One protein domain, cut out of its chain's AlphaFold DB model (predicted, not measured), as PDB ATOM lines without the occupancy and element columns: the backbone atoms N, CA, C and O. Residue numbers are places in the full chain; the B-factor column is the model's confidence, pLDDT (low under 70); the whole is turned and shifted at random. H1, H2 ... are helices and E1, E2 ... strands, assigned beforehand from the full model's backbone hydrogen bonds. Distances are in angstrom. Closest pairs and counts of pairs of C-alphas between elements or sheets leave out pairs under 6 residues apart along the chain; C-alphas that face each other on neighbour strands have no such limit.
ATOM      1  N   SER A 102     -96.261  39.976  78.055       93.25
ATOM      2  CA  SER A 102     -96.654  38.829  77.232       93.25
ATOM      3  C   SER A 102     -97.975  38.212  77.673       93.25
ATOM      4  O   SER A 102     -98.295  38.136  78.854       93.25
ATOM      5  N   GLY A 103     -98.742  37.756  76.693       93.25
ATOM      6  CA  GLY A 103    -100.048  37.138  76.874       93.25
ATOM      7  C   GLY A 103    -100.855  37.330  75.602       93.25
ATOM      8  O   GLY A 103    -100.910  38.441  75.079       93.25
ATOM      9  N   PHE A 104    -101.403  36.248  75.071       94.94
ATOM     10  CA  PHE A 104    -102.295  36.243  73.914       94.94
ATOM     11  C   PHE A 104    -102.962  34.873  73.801       94.94
ATOM     12  O   PHE A 104    -102.448  33.886  74.330       94.94
ATOM     13  N   GLY A 105    -104.068  34.824  73.068       95.12
ATOM     14  CA  GLY A 105    -104.738  33.586  72.703       95.12
ATOM     15  C   GLY A 105    -105.184  32.785  73.919       95.12
ATOM     16  O   GLY A 105    -105.738  33.331  74.881       95.12
ATOM     17  N   THR A 106    -104.962  31.477  73.851       96.94
ATOM     18  CA  THR A 106    -105.340  30.556  74.920       96.94
ATOM     19  C   THR A 106    -104.290  30.515  76.040       96.94
ATOM     20  O   THR A 106    -103.145  30.959  75.868       96.94
ATOM     21  N   PRO A 107    -104.641  29.952  77.208       98.00
ATOM     22  CA  PRO A 107    -103.675  29.622  78.252       98.00
ATOM     23  C   PRO A 107    -102.432  28.866  77.755       98.00
ATOM     24  O   PRO A 107    -101.320  29.164  78.196       98.00
ATOM     25  N   GLU A 108    -102.586  27.926  76.817       98.44
ATOM     26  CA  GLU A 108    -101.490  27.146  76.225       98.44
ATOM     27  C   GLU A 108    -100.560  28.001  75.359       98.44
ATOM     28  O   GLU A 108     -99.337  27.882  75.479       98.44
ATOM     29  N   ASP A 109    -101.121  28.887  74.528       97.88
ATOM     30  CA  ASP A 109    -100.346  29.813  73.694       97.88
ATOM     31  C   ASP A 109     -99.448  30.698  74.567       97.88
ATOM     32  O   ASP A 109     -98.242  30.855  74.332       97.88
ATOM     33  N   THR A 110    -100.032  31.226  75.645       98.25
ATOM     34  CA  THR A 110     -99.303  32.040  76.613       98.25
ATOM     35  C   THR A 110     -98.271  31.211  77.378       98.25
ATOM     36  O   THR A 110     -97.134  31.660  77.506       98.25
ATOM     37  N   ASN A 111     -98.579  29.985  77.815       98.31
ATOM     38  CA  ASN A 111     -97.595  29.107  78.461       98.31
ATOM     39  C   ASN A 111     -96.377  28.839  77.564       98.31
ATOM     40  O   ASN A 111     -95.232  28.969  78.011       98.31
ATOM     41  N   ALA A 112     -96.607  28.517  76.288       98.19
ATOM     42  CA  ALA A 112     -95.542  28.296  75.315       98.19
ATOM     43  C   ALA A 112     -94.660  29.543  75.164       98.19
ATOM     44  O   ALA A 112     -93.427  29.446  75.159       98.19
ATOM     45  N   ARG A 113     -95.277  30.732  75.125       97.62
ATOM     46  CA  ARG A 113     -94.555  32.006  75.096       97.62
ATOM     47  C   ARG A 113     -93.735  32.239  76.363       97.62
ATOM     48  O   ARG A 113     -92.573  32.625  76.253       97.62
ATOM     49  N   LEU A 114     -94.293  31.992  77.548       97.31
ATOM     50  CA  LEU A 114     -93.581  32.170  78.816       97.31
ATOM     51  C   LEU A 114     -92.374  31.226  78.916       97.31
ATOM     52  O   LEU A 114     -91.281  31.666  79.262       97.31
ATOM     53  N   LYS A 115     -92.524  29.953  78.531       97.25
ATOM     54  CA  LYS A 115     -91.406  28.993  78.473       97.25
ATOM     55  C   LYS A 115     -90.322  29.423  77.486       97.25
ATOM     56  O   LYS A 115     -89.139  29.312  77.804       97.25
ATOM     57  N   TYR A 116     -90.711  29.942  76.319       97.38
ATOM     58  CA  TYR A 116     -89.767  30.511  75.355       97.38
ATOM     59  C   TYR A 116     -88.981  31.679  75.964       97.38
ATOM     60  O   TYR A 116     -87.767  31.744  75.825       97.38
ATOM     61  N   LEU A 117     -89.648  32.595  76.659       96.38
ATOM     62  CA  LEU A 117     -88.989  33.746  77.273       96.38
ATOM     63  C   LEU A 117     -88.005  33.331  78.371       96.38
ATOM     64  O   LEU A 117     -86.860  33.786  78.386       96.38
ATOM     65  N   ILE A 118     -88.413  32.399  79.236       95.00
ATOM     66  CA  ILE A 118     -87.551  31.839  80.285       95.00
ATOM     67  C   ILE A 118     -86.316  31.172  79.671       95.00
ATOM     68  O   ILE A 118     -85.202  31.384  80.150       95.00
ATOM     69  N   SER A 119     -86.475  30.403  78.585       95.88
ATOM     70  CA  SER A 119     -85.337  29.755  77.919       95.88
ATOM     71  C   SER A 119     -84.364  30.743  77.265       95.88
ATOM     72  O   SER A 119     -83.217  30.382  77.015       95.88
ATOM     73  N   HIS A 120     -84.789  31.993  77.053       95.75
ATOM     74  CA  HIS A 120     -83.966  33.095  76.549       95.75
ATOM     75  C   HIS A 120     -83.501  34.056  77.661       95.75
ATOM     76  O   HIS A 120     -83.035  35.156  77.372       95.75
ATOM     77  N   GLY A 121     -83.580  33.636  78.929       91.38
ATOM     78  CA  GLY A 121     -82.985  34.348  80.063       91.38
ATOM     79  C   GLY A 121     -83.927  35.290  80.811       91.38
ATOM     80  O   GLY A 121     -83.476  36.018  81.698       91.38
ATOM     81  N   GLU A 122     -85.226  35.285  80.504       92.31
ATOM     82  CA  GLU A 122     -86.197  36.067  81.266       92.31
ATOM     83  C   GLU A 122     -86.399  35.486  82.674       92.31
ATOM     84  O   GLU A 122     -86.716  34.310  82.849       92.31
ATOM     85  N   THR A 123     -86.234  36.330  83.695       85.88
ATOM     86  CA  THR A 123     -86.369  35.951  85.117       85.88
ATOM     87  C   THR A 123     -87.598  36.570  85.787       85.88
ATOM     88  O   THR A 123     -87.948  36.236  86.926       85.88
ATOM     89  N   GLY A 124     -88.289  37.475  85.091       93.31
ATOM     90  CA  GLY A 124     -89.533  38.065  85.551       93.31
ATOM     91  C   GLY A 124     -90.595  38.015  84.472       93.31
ATOM     92  O   GLY A 124     -90.453  38.705  83.485       93.31
ATOM     93  N   LEU A 125     -91.683  37.282  84.694       94.88
ATOM     94  CA  LEU A 125     -92.799  37.146  83.754       94.88
ATOM     95  C   LEU A 125     -93.812  38.281  83.929       94.88
ATOM     96  O   LEU A 125     -94.200  38.565  85.063       94.88
ATOM     97  N   SER A 126     -94.288  38.913  82.858       96.50
ATOM     98  CA  SER A 126     -95.420  39.848  82.944       96.50
ATOM     99  C   SER A 126     -96.588  39.383  82.101       96.50
ATOM    100  O   SER A 126     -96.476  39.329  80.882       96.50
ATOM    101  N   ILE A 127     -97.715  39.111  82.754       97.38
ATOM    102  CA  ILE A 127     -98.895  38.551  82.096       97.38
ATOM    103  C   ILE A 127     -99.857  39.664  81.688       97.38
ATOM    104  O   ILE A 127    -100.279  40.473  82.522       97.38
ATOM    105  N   ALA A 128    -100.185  39.680  80.398       97.81
ATOM    106  CA  ALA A 128    -101.242  40.478  79.793       97.81
ATOM    107  C   ALA A 128    -102.530  39.654  79.713       97.81
ATOM    108  O   ALA A 128    -102.508  38.535  79.199       97.81
ATOM    109  N   PHE A 129    -103.646  40.214  80.175       98.12
ATOM    110  CA  PHE A 129    -104.958  39.571  80.124       98.12
ATOM    111  C   PHE A 129    -105.839  40.206  79.055       98.12
ATOM    112  O   PHE A 129    -105.684  41.384  78.732       98.12
ATOM    113  N   ASP A 130    -106.741  39.414  78.489       97.69
ATOM    114  CA  ASP A 130    -107.710  39.908  77.519       97.69
ATOM    115  C   ASP A 130    -108.780  40.810  78.159       97.69
ATOM    116  O   ASP A 130    -108.897  40.929  79.382       97.69
ATOM    117  N   MET A 131    -109.578  41.474  77.318       97.00
ATOM    118  CA  MET A 131    -110.616  42.390  77.797       97.00
ATOM    119  C   MET A 131    -111.660  41.691  78.685       97.00
ATOM    120  O   MET A 131    -111.940  42.231  79.756       97.00
ATOM    121  N   PRO A 132    -112.207  40.507  78.333       97.25
ATOM    122  CA  PRO A 132    -113.105  39.766  79.220       97.25
ATOM    123  C   PRO A 132    -112.540  39.589  80.634       97.25
ATOM    124  O   PRO A 132    -113.177  40.006  81.603       97.25
ATOM    125  N   THR A 133    -111.303  39.102  80.753       97.56
ATOM    126  CA  THR A 133    -110.638  38.902  82.046       97.56
ATOM    127  C   THR A 133    -110.436  40.229  82.779       97.56
ATOM    128  O   THR A 133    -110.713  40.317  83.973       97.56
ATOM    129  N   LEU A 134    -110.002  41.291  82.085       97.19
ATOM    130  CA  LEU A 134    -109.805  42.626  82.671       97.19
ATOM    131  C   LEU A 134    -111.102  43.230  83.237       97.19
ATOM    132  O   LEU A 134    -111.046  43.973  84.221       97.19
ATOM    133  N   TYR A 135    -112.252  42.902  82.645       96.44
ATOM    134  CA  TYR A 135    -113.580  43.347  83.084       96.44
ATOM    135  C   TYR A 135    -114.336  42.327  83.947       96.44
ATOM    136  O   TYR A 135    -115.484  42.591  84.305       96.44
ATOM    137  N   ALA A 136    -113.700  41.214  84.328       96.06
ATOM    138  CA  ALA A 136    -114.303  40.144  85.127       96.06
ATOM    139  C   ALA A 136    -115.519  39.467  84.460       96.06
ATOM    140  O   ALA A 136    -116.492  39.115  85.128       96.06
ATOM    141  N   TYR A 137    -115.470  39.302  83.138       96.75
ATOM    142  CA  TYR A 137    -116.412  38.483  82.388       96.75
ATOM    143  C   TYR A 137    -115.788  37.134  82.042       96.75
ATOM    144  O   TYR A 137    -114.694  37.087  81.480       96.75
ATOM    145  N   ASP A 138    -116.531  36.061  82.306       95.94
ATOM    146  CA  ASP A 138    -116.216  34.734  81.778       95.94
ATOM    147  C   ASP A 138    -116.299  34.737  80.245       95.94
ATOM    148  O   ASP A 138    -117.010  35.547  79.636       95.94
ATOM    149  N   CYS A 139    -115.569  33.827  79.602       94.06
ATOM    150  CA  CYS A 139    -115.470  33.768  78.144       94.06
ATOM    151  C   CYS A 139    -116.796  33.455  77.428       94.06
ATOM    152  O   CYS A 139    -116.931  33.763  76.248       94.06
ATOM    153  N   ASP A 140    -117.793  32.896  78.116       95.25
ATOM    154  CA  ASP A 140    -119.136  32.648  77.576       95.25
ATOM    155  C   ASP A 140    -120.100  33.838  77.762       95.25
ATOM    156  O   ASP A 140    -121.251  33.813  77.304       95.25
ATOM    157  N   ASN A 141    -119.642  34.920  78.398       96.94
ATOM    158  CA  ASN A 141    -120.433  36.125  78.548       96.94
ATOM    159  C   ASN A 141    -120.656  36.789  77.184       96.94
ATOM    160  O   ASN A 141    -119.720  37.038  76.431       96.94
ATOM    161  N   LYS A 142    -121.892  37.212  76.895       96.50
ATOM    162  CA  LYS A 142    -122.219  37.926  75.646       96.50
ATOM    163  C   LYS A 142    -121.367  39.178  75.399       96.50
ATOM    164  O   LYS A 142    -121.229  39.587  74.254       96.50
ATOM    165  N   ARG A 143    -120.835  39.814  76.449       95.50
ATOM    166  CA  ARG A 143    -119.947  40.986  76.340       95.50
ATOM    167  C   ARG A 143    -118.495  40.632  76.015       95.50
ATOM    168  O   ARG A 143    -117.732  41.541  75.711       95.50
ATOM    169  N   ALA A 144    -118.121  39.358  76.115       96.12
ATOM    170  CA  ALA A 144    -116.788  38.865  75.793       96.12
ATOM    171  C   ALA A 144    -116.613  38.544  74.298       96.12
ATOM    172  O   ALA A 144    -115.481  38.410  73.833       96.12
ATOM    173  N   ASP A 145    -117.717  38.427  73.551       95.69
ATOM    174  CA  ASP A 145    -117.705  38.032  72.143       95.69
ATOM    175  C   ASP A 145    -116.762  38.913  71.304       95.69
ATOM    176  O   ASP A 145    -116.794  40.142  71.375       95.69
ATOM    177  N   GLY A 146    -115.885  38.270  70.531       95.50
ATOM    178  CA  GLY A 146    -114.881  38.932  69.690       95.50
ATOM    179  C   GLY A 146    -113.634  39.483  70.401       95.50
ATOM    180  O   GLY A 146    -112.723  39.955  69.717       95.50
ATOM    181  N   GLU A 147    -113.554  39.409  71.734       97.12
ATOM    182  CA  GLU A 147    -112.436  39.968  72.518       97.12
ATOM    183  C   GLU A 147    -111.619  38.917  73.292       97.12
ATOM    184  O   GLU A 147    -110.544  39.227  73.815       97.12
ATOM    185  N   ILE A 148    -112.092  37.667  73.324       97.19
ATOM    186  CA  ILE A 148    -111.429  36.535  73.987       97.19
ATOM    187  C   ILE A 148    -110.044  36.305  73.371       97.19
ATOM    188  O   ILE A 148    -109.917  36.098  72.163       97.19
ATOM    189  N   GLY A 149    -108.997  36.338  74.194       96.62
ATOM    190  CA  GLY A 149    -107.623  36.038  73.777       96.62
ATOM    191  C   GLY A 149    -106.962  37.076  72.850       96.62
ATOM    192  O   GLY A 149    -105.843  36.865  72.383       96.62
ATOM    193  N   LYS A 150    -107.625  38.195  72.529       95.69
ATOM    194  CA  LYS A 150    -107.175  39.117  71.466       95.69
ATOM    195  C   LYS A 150    -106.042  40.050  71.895       95.69
ATOM    196  O   LYS A 150    -105.063  40.211  71.174       95.69
ATOM    197  N   CYS A 151    -106.183  40.660  73.069       95.19
ATOM    198  CA  CYS A 151    -105.227  41.633  73.619       95.19
ATOM    199  C   CYS A 151    -104.410  41.075  74.798       95.19
ATOM    200  O   CYS A 151    -103.673  41.814  75.448       95.19
ATOM    201  N   GLY A 152    -104.569  39.787  75.095       97.69
ATOM    202  CA  GLY A 152    -103.988  39.113  76.248       97.69
ATOM    203  C   GLY A 152    -104.499  37.682  76.343       97.69
ATOM    204  O   GLY A 152    -105.253  37.242  75.479       97.69
ATOM    205  N   VAL A 153    -104.092  36.951  77.375       98.25
ATOM    206  CA  VAL A 153    -104.609  35.604  77.643       98.25
ATOM    207  C   VAL A 153    -106.000  35.675  78.276       98.25
ATOM    208  O   VAL A 153    -106.246  36.544  79.118       98.25
ATOM    209  N   ASN A 154    -106.901  34.770  77.895       97.69
ATOM    210  CA  ASN A 154    -108.173  34.603  78.598       97.69
ATOM    211  C   ASN A 154    -107.991  33.781  79.880       97.69
ATOM    212  O   ASN A 154    -107.348  32.731  79.855       97.69
ATOM    213  N   VAL A 155    -108.595  34.227  80.983       97.75
ATOM    214  CA  VAL A 155    -108.704  33.459  82.226       97.75
ATOM    215  C   VAL A 155    -110.132  33.564  82.744       97.75
ATOM    216  O   VAL A 155    -110.539  34.609  83.243       97.75
ATOM    217  N   SER A 156    -110.871  32.457  82.674       96.31
ATOM    218  CA  SER A 156    -112.231  32.347  83.223       96.31
ATOM    219  C   SER A 156    -112.268  31.463  84.479       96.31
ATOM    220  O   SER A 156    -113.247  31.425  85.217       96.31
ATOM    221  N   SER A 157    -111.191  30.725  84.759       97.19
ATOM    222  CA  SER A 157    -111.132  29.769  85.860       97.19
ATOM    223  C   SER A 157    -109.717  29.571  86.407       97.19
ATOM    224  O   SER A 157    -108.714  29.924  85.787       97.19
ATOM    225  N   LEU A 158    -109.620  28.907  87.565       97.62
ATOM    226  CA  LEU A 158    -108.330  28.462  88.098       97.62
ATOM    227  C   LEU A 158    -107.598  27.532  87.114       97.62
ATOM    228  O   LEU A 158    -106.373  27.560  87.060       97.62
ATOM    229  N   LYS A 159    -108.334  26.735  86.329       97.88
ATOM    230  CA  LYS A 159    -107.748  25.782  85.382       97.88
ATOM    231  C   LYS A 159    -106.921  26.484  84.305       97.88
ATOM    232  O   LYS A 159    -105.859  25.988  83.946       97.88
ATOM    233  N   ASP A 160    -107.367  27.651  83.854       98.06
ATOM    234  CA  ASP A 160    -106.655  28.455  82.857       98.06
ATOM    235  C   ASP A 160    -105.322  28.956  83.420       98.06
ATOM    236  O   ASP A 160    -104.273  28.817  82.795       98.06
ATOM    237  N   MET A 161    -105.334  29.444  84.663       97.69
ATOM    238  CA  MET A 161    -104.110  29.844  85.356       97.69
ATOM    239  C   MET A 161    -103.162  28.654  85.571       97.69
ATOM    240  O   MET A 161    -101.950  28.807  85.415       97.69
ATOM    241  N   GLU A 162    -103.681  27.461  85.888       97.81
ATOM    242  CA  GLU A 162    -102.854  26.250  85.995       97.81
ATOM    243  C   GLU A 162    -102.139  25.932  84.680       97.81
ATOM    244  O   GLU A 162    -100.974  25.546  84.712       97.81
ATOM    245  N   ILE A 163    -102.811  26.111  83.540       98.31
ATOM    246  CA  ILE A 163    -102.227  25.881  82.215       98.31
ATOM    247  C   ILE A 163    -101.168  26.942  81.903       98.31
ATOM    248  O   ILE A 163    -100.065  26.591  81.487       98.31
ATOM    249  N   ILE A 164    -101.452  28.225  82.168       97.94
ATOM    250  CA  ILE A 164    -100.500  29.329  81.952       97.94
ATOM    251  C   ILE A 164     -99.162  29.050  82.645       97.94
ATOM    252  O   ILE A 164     -98.103  29.300  82.063       97.94
ATOM    253  N   PHE A 165     -99.189  28.495  83.859       97.25
ATOM    254  CA  PHE A 165     -97.990  28.204  84.652       97.25
ATOM    255  C   PHE A 165     -97.541  26.741  84.627       97.25
ATOM    256  O   PHE A 165     -96.624  26.371  85.365       97.25
ATOM    257  N   ASP A 166     -98.137  25.900  83.782       97.44
ATOM    258  CA  ASP A 166     -97.757  24.495  83.706       97.44
ATOM    259  C   ASP A 166     -96.278  24.345  83.318       97.44
ATOM    260  O   ASP A 166     -95.800  24.941  82.349       97.44
ATOM    261  N   GLY A 167     -95.531  23.559  84.094       95.69
ATOM    262  CA  GLY A 167     -94.090  23.372  83.915       95.69
ATOM    263  C   GLY A 167     -93.224  24.614  84.180       95.69
ATOM    264  O   GLY A 167     -92.049  24.601  83.814       95.69
ATOM    265  N   ILE A 168     -93.766  25.675  84.789       95.19
ATOM    266  CA  ILE A 168     -93.011  26.856  85.229       95.19
ATOM    267  C   ILE A 168     -92.868  26.813  86.752       95.19
ATOM    268  O   ILE A 168     -93.857  26.824  87.483       95.19
ATOM    269  N   ASP A 169     -91.623  26.784  87.227       93.31
ATOM    270  CA  ASP A 169     -91.286  26.800  88.652       93.31
ATOM    271  C   ASP A 169     -91.408  28.225  89.215       93.31
ATOM    272  O   ASP A 169     -90.510  29.057  89.040       93.31
ATOM    273  N   LEU A 170     -92.520  28.503  89.902       93.06
ATOM    274  CA  LEU A 170     -92.814  29.824  90.464       93.06
ATOM    275  C   LEU A 170     -91.843  30.254  91.575       93.06
ATOM    276  O   LEU A 170     -91.797  31.434  91.900       93.06
ATOM    277  N   SER A 171     -91.038  29.345  92.140       90.62
ATOM    278  CA  SER A 171     -90.013  29.708  93.131       90.62
ATOM    279  C   SER A 171     -88.782  30.381  92.507       90.62
ATOM    280  O   SER A 171     -88.007  31.035  93.206       90.62
ATOM    281  N   LYS A 172     -88.593  30.230  91.189       90.12
ATOM    282  CA  LYS A 172     -87.416  30.721  90.452       90.12
ATOM    283  C   LYS A 172     -87.689  31.943  89.587       90.12
ATOM    284  O   LYS A 172     -86.746  32.550  89.085       90.12
ATOM    285  N   VAL A 173     -88.956  32.298  89.401       91.44
ATOM    286  CA  VAL A 173     -89.370  33.443  88.590       91.44
ATOM    287  C   VAL A 173     -90.162  34.425  89.432       91.44
ATOM    288  O   VAL A 173     -90.813  34.066  90.406       91.44
ATOM    289  N   THR A 174     -90.134  35.691  89.036       93.38
ATOM    290  CA  THR A 174     -91.021  36.702  89.619       93.38
ATOM    291  C   THR A 174     -92.172  36.977  88.665       93.38
ATOM    292  O   THR A 174     -91.945  37.186  87.476       93.38
ATOM    293  N   THR A 175     -93.407  37.043  89.148       93.88
ATOM    294  CA  THR A 175     -94.574  37.273  88.283       93.88
ATOM    295  C   THR A 175     -95.182  38.645  88.541       93.88
ATOM    296  O   THR A 175     -95.439  39.018  89.681       93.88
ATOM    297  N   SER A 176     -95.425  39.381  87.462       96.44
ATOM    298  CA  SER A 176     -96.274  40.566  87.429       96.44
ATOM    299  C   SER A 176     -97.541  40.225  86.657       96.44
ATOM    300  O   SER A 176     -97.480  39.570  85.617       96.44
ATOM    301  N   MET A 177     -98.684  40.673  87.155       96.88
ATOM    302  CA  MET A 177     -99.981  40.503  86.509       96.88
ATOM    303  C   MET A 177    -100.563  41.893  86.269       96.88
ATOM    304  O   MET A 177    -100.837  42.610  87.229       96.88
ATOM    305  N   THR A 178    -100.728  42.289  85.004       96.75
ATOM    306  CA  THR A 178    -101.314  43.595  84.661       96.75
ATOM    307  C   THR A 178    -102.830  43.485  84.728       96.75
ATOM    308  O   THR A 178    -103.508  43.284  83.724       96.75
ATOM    309  N   ILE A 179    -103.349  43.551  85.950       97.06
ATOM    310  CA  ILE A 179    -104.752  43.322  86.274       97.06
ATOM    311  C   ILE A 179    -105.213  44.349  87.309       97.06
ATOM    312  O   ILE A 179    -104.463  44.698  88.217       97.06
ATOM    313  N   ASN A 180    -106.445  44.842  87.162       96.06
ATOM    314  CA  ASN A 180    -106.992  45.907  88.005       96.06
ATOM    315  C   ASN A 180    -108.267  45.442  88.722       96.06
ATOM    316  O   ASN A 180    -108.190  44.909  89.824       96.06
ATOM    317  N   ALA A 181    -109.443  45.596  88.103       94.50
ATOM    318  CA  ALA A 181    -110.726  45.348  88.768       94.50
ATOM    319  C   ALA A 181    -110.866  43.928  89.373       94.50
ATOM    320  O   ALA A 181    -111.265  43.835  90.534       94.50
ATOM    321  N   PRO A 182    -110.470  42.832  88.693       96.75
ATOM    322  CA  PRO A 182    -110.516  41.488  89.269       96.75
ATOM    323  C   PRO A 182    -109.190  41.042  89.906       96.75
ATOM    324  O   PRO A 182    -108.989  39.847  90.130       96.75
ATOM    325  N   ALA A 183    -108.280  41.967  90.239       97.75
ATOM    326  CA  ALA A 183    -106.949  41.632  90.755       97.75
ATOM    327  C   ALA A 183    -106.980  40.693  91.968       97.75
ATOM    328  O   ALA A 183    -106.156  39.783  92.055       97.75
ATOM    329  N   ALA A 184    -107.946  40.859  92.877       97.81
ATOM    330  CA  ALA A 184    -108.095  39.991  94.046       97.81
ATOM    331  C   ALA A 184    -108.336  38.519  93.658       97.81
ATOM    332  O   ALA A 184    -107.741  37.620  94.251       97.81
ATOM    333  N   VAL A 185    -109.161  38.277  92.634       97.38
ATOM    334  CA  VAL A 185    -109.505  36.928  92.160       97.38
ATOM    335  C   VAL A 185    -108.301  36.275  91.484       97.38
ATOM    336  O   VAL A 185    -107.918  35.169  91.863       97.38
ATOM    337  N   LEU A 186    -107.645  36.974  90.550       97.81
ATOM    338  CA  LEU A 186    -106.468  36.434  89.857       97.81
ATOM    339  C   LEU A 186    -105.282  36.225  90.809       97.81
ATOM    340  O   LEU A 186    -104.557  35.239  90.688       97.81
ATOM    341  N   THR A 187    -105.120  37.091  91.813       97.38
ATOM    342  CA  THR A 187    -104.111  36.903  92.867       97.38
ATOM    343  C   THR A 187    -104.410  35.663  93.711       97.38
ATOM    344  O   THR A 187    -103.502  34.885  94.000       97.38
ATOM    345  N   ALA A 188    -105.677  35.422  94.063       97.75
ATOM    346  CA  ALA A 188    -106.070  34.208  94.775       97.75
ATOM    347  C   ALA A 188    -105.798  32.940  93.945       97.75
ATOM    348  O   ALA A 188    -105.285  31.958  94.485       97.75
ATOM    349  N   MET A 189    -106.074  32.971  92.636       97.81
ATOM    350  CA  MET A 189    -105.731  31.874  91.723       97.81
ATOM    351  C   MET A 189    -104.217  31.640  91.662       97.81
ATOM    352  O   MET A 189    -103.766  30.502  91.779       97.81
ATOM    353  N   TYR A 190    -103.424  32.709  91.557       96.69
ATOM    354  CA  TYR A 190    -101.963  32.624  91.561       96.69
ATOM    355  C   TYR A 190    -101.427  31.984  92.853       96.69
ATOM    356  O   TYR A 190    -100.607  31.066  92.799       96.69
ATOM    357  N   PHE A 191    -101.947  32.378  94.022       95.56
ATOM    358  CA  PHE A 191    -101.586  31.740  95.293       95.56
ATOM    359  C   PHE A 191    -102.018  30.275  95.379       95.56
ATOM    360  O   PHE A 191    -101.285  29.461  95.944       95.56
ATOM    361  N   ALA A 192    -103.178  29.913  94.827       96.50
ATOM    362  CA  ALA A 192    -103.615  28.520  94.785       96.50
ATOM    363  C   ALA A 192    -102.629  27.647  93.989       96.50
ATOM    364  O   ALA A 192    -102.294  26.546  94.430       96.50
ATOM    365  N   ILE A 193    -102.097  28.161  92.877       95.62
ATOM    366  CA  ILE A 193    -101.082  27.473  92.067       95.62
ATOM    367  C   ILE A 193     -99.755  27.375  92.813       95.62
ATOM    368  O   ILE A 193     -99.195  26.284  92.894       95.62
ATOM    369  N   ALA A 194     -99.278  28.471  93.408       93.25
ATOM    370  CA  ALA A 194     -98.039  28.467  94.187       93.25
ATOM    371  C   ALA A 194     -98.092  27.427  95.322       93.25
ATOM    372  O   ALA A 194     -97.185  26.606  95.457       93.25
ATOM    373  N   ARG A 195     -99.209  27.369  96.063       93.62
ATOM    374  CA  ARG A 195     -99.439  26.342  97.093       93.62
ATOM    375  C   ARG A 195     -99.447  24.929  96.517       93.62
ATOM    376  O   ARG A 195     -98.860  24.031  97.113       93.62
ATOM    377  N   LYS A 196    -100.083  24.720  95.361       93.06
ATOM    378  CA  LYS A 196    -100.116  23.419  94.674       93.06
ATOM    379  C   LYS A 196     -98.724  22.962  94.217       93.06
ATOM    380  O   LYS A 196     -98.459  21.765  94.230       93.06
ATOM    381  N   GLN A 197     -97.835  23.894  93.870       92.44
ATOM    382  CA  GLN A 197     -96.427  23.619  93.551       92.44
ATOM    383  C   GLN A 197     -95.541  23.410  94.798       92.44
ATOM    384  O   GLN A 197     -94.369  23.072  94.660       92.44
TER     385      GLN A 197
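Overview. This is residues 102 to 197 of the 201 residues of the protein "Methylmalonyl-CoA mutase, large subunit" of mine drainage metagenome (UniProt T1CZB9). A narrow ribbon of two parallel strands, E1 and E2, has three helices in an arc along one side of it: H1 by E1, H4 by E2, and H3 between the two helices. Beyond the last residues of E1 sit the short H2 and a long loop, residues 135 to 157, which reaches out at that end and comes back to H3. The printed part has 96 residues with four named helices and two named strands, in the order H1, E1, H2, H3, E2, H4; the sheet's order is E1, E2, all parallel, and the class is mixed, helices and strands. The whole is compact, with a radius of gyration of the C-alphas of 12.6 A, and its outline is elongated, spanning 38 by 25 by 20 A.

Along the chain. Find C-alpha 107 at (-103.675, 29.622, 78.252); from there H1 runs through residues 107 to 119, 18.3 A long. Next comes E1, residues 124 to 128, 13.3 A, and then H2, residues 131 to 134, 4.9 A. Look for H3 at residues 158 to 164, 10.0 A, beginning at C-alpha 158 at (-108.330, 28.462, 88.098). E2 takes residues 174 to 178, 13.3 A. H4, the longest helix, takes residues 183 to 196, 19.8 A, and ends at C-alpha 196 at (-100.116, 23.419, 94.674).

Arrangement. Begin with E1 and E2, parallel neighbours whose directions differ by 20 degrees; N 125 and O 174 are within hydrogen-bond range at 2.8 A, and N 127 and O 176 at 2.9 A. E1, H2, H3 and E2 form a strand-helix-strand unit, two parallel neighbour strands with helices between them in the chain, and its crossover is right-handed. The closest C-alphas of H1 and E1 are those of Leu 114 and Leu 125, 7.1 A apart. H1 touches H3 with residues 107 to 111 alone; the closest C-alphas are those of Asn 111 and Ile 164, 4.5 A apart. Their lines stand at a steep tilt of 40 degrees, and they run the same way. H4 touches H3 with residues 189 to 193 alone, about perpendicular at 74 degrees, and the closest C-alphas are those of Leu 158 and Met 189, 5.6 A apart. E2 and H4 are near each other, while H1 and H4 are apart. H2 touches no helix. In H1, H3 and H4 every O i to N i+4 pair is within hydrogen-bond range; H2 is too short for such a pair.

Size, cuts and confidence. The two C-alphas farthest apart are those of Gly 121 and Lys 142, 39.6 A. The link from H2 to H3 is long, with 23 residues; those from H1 to E1, E1 to H2 and E2 to H4 are tight, and that from H3 to E2 is short. The printed part has no cut. The mean pLDDT of the printed part is 96.0, and no printed residue is under 70.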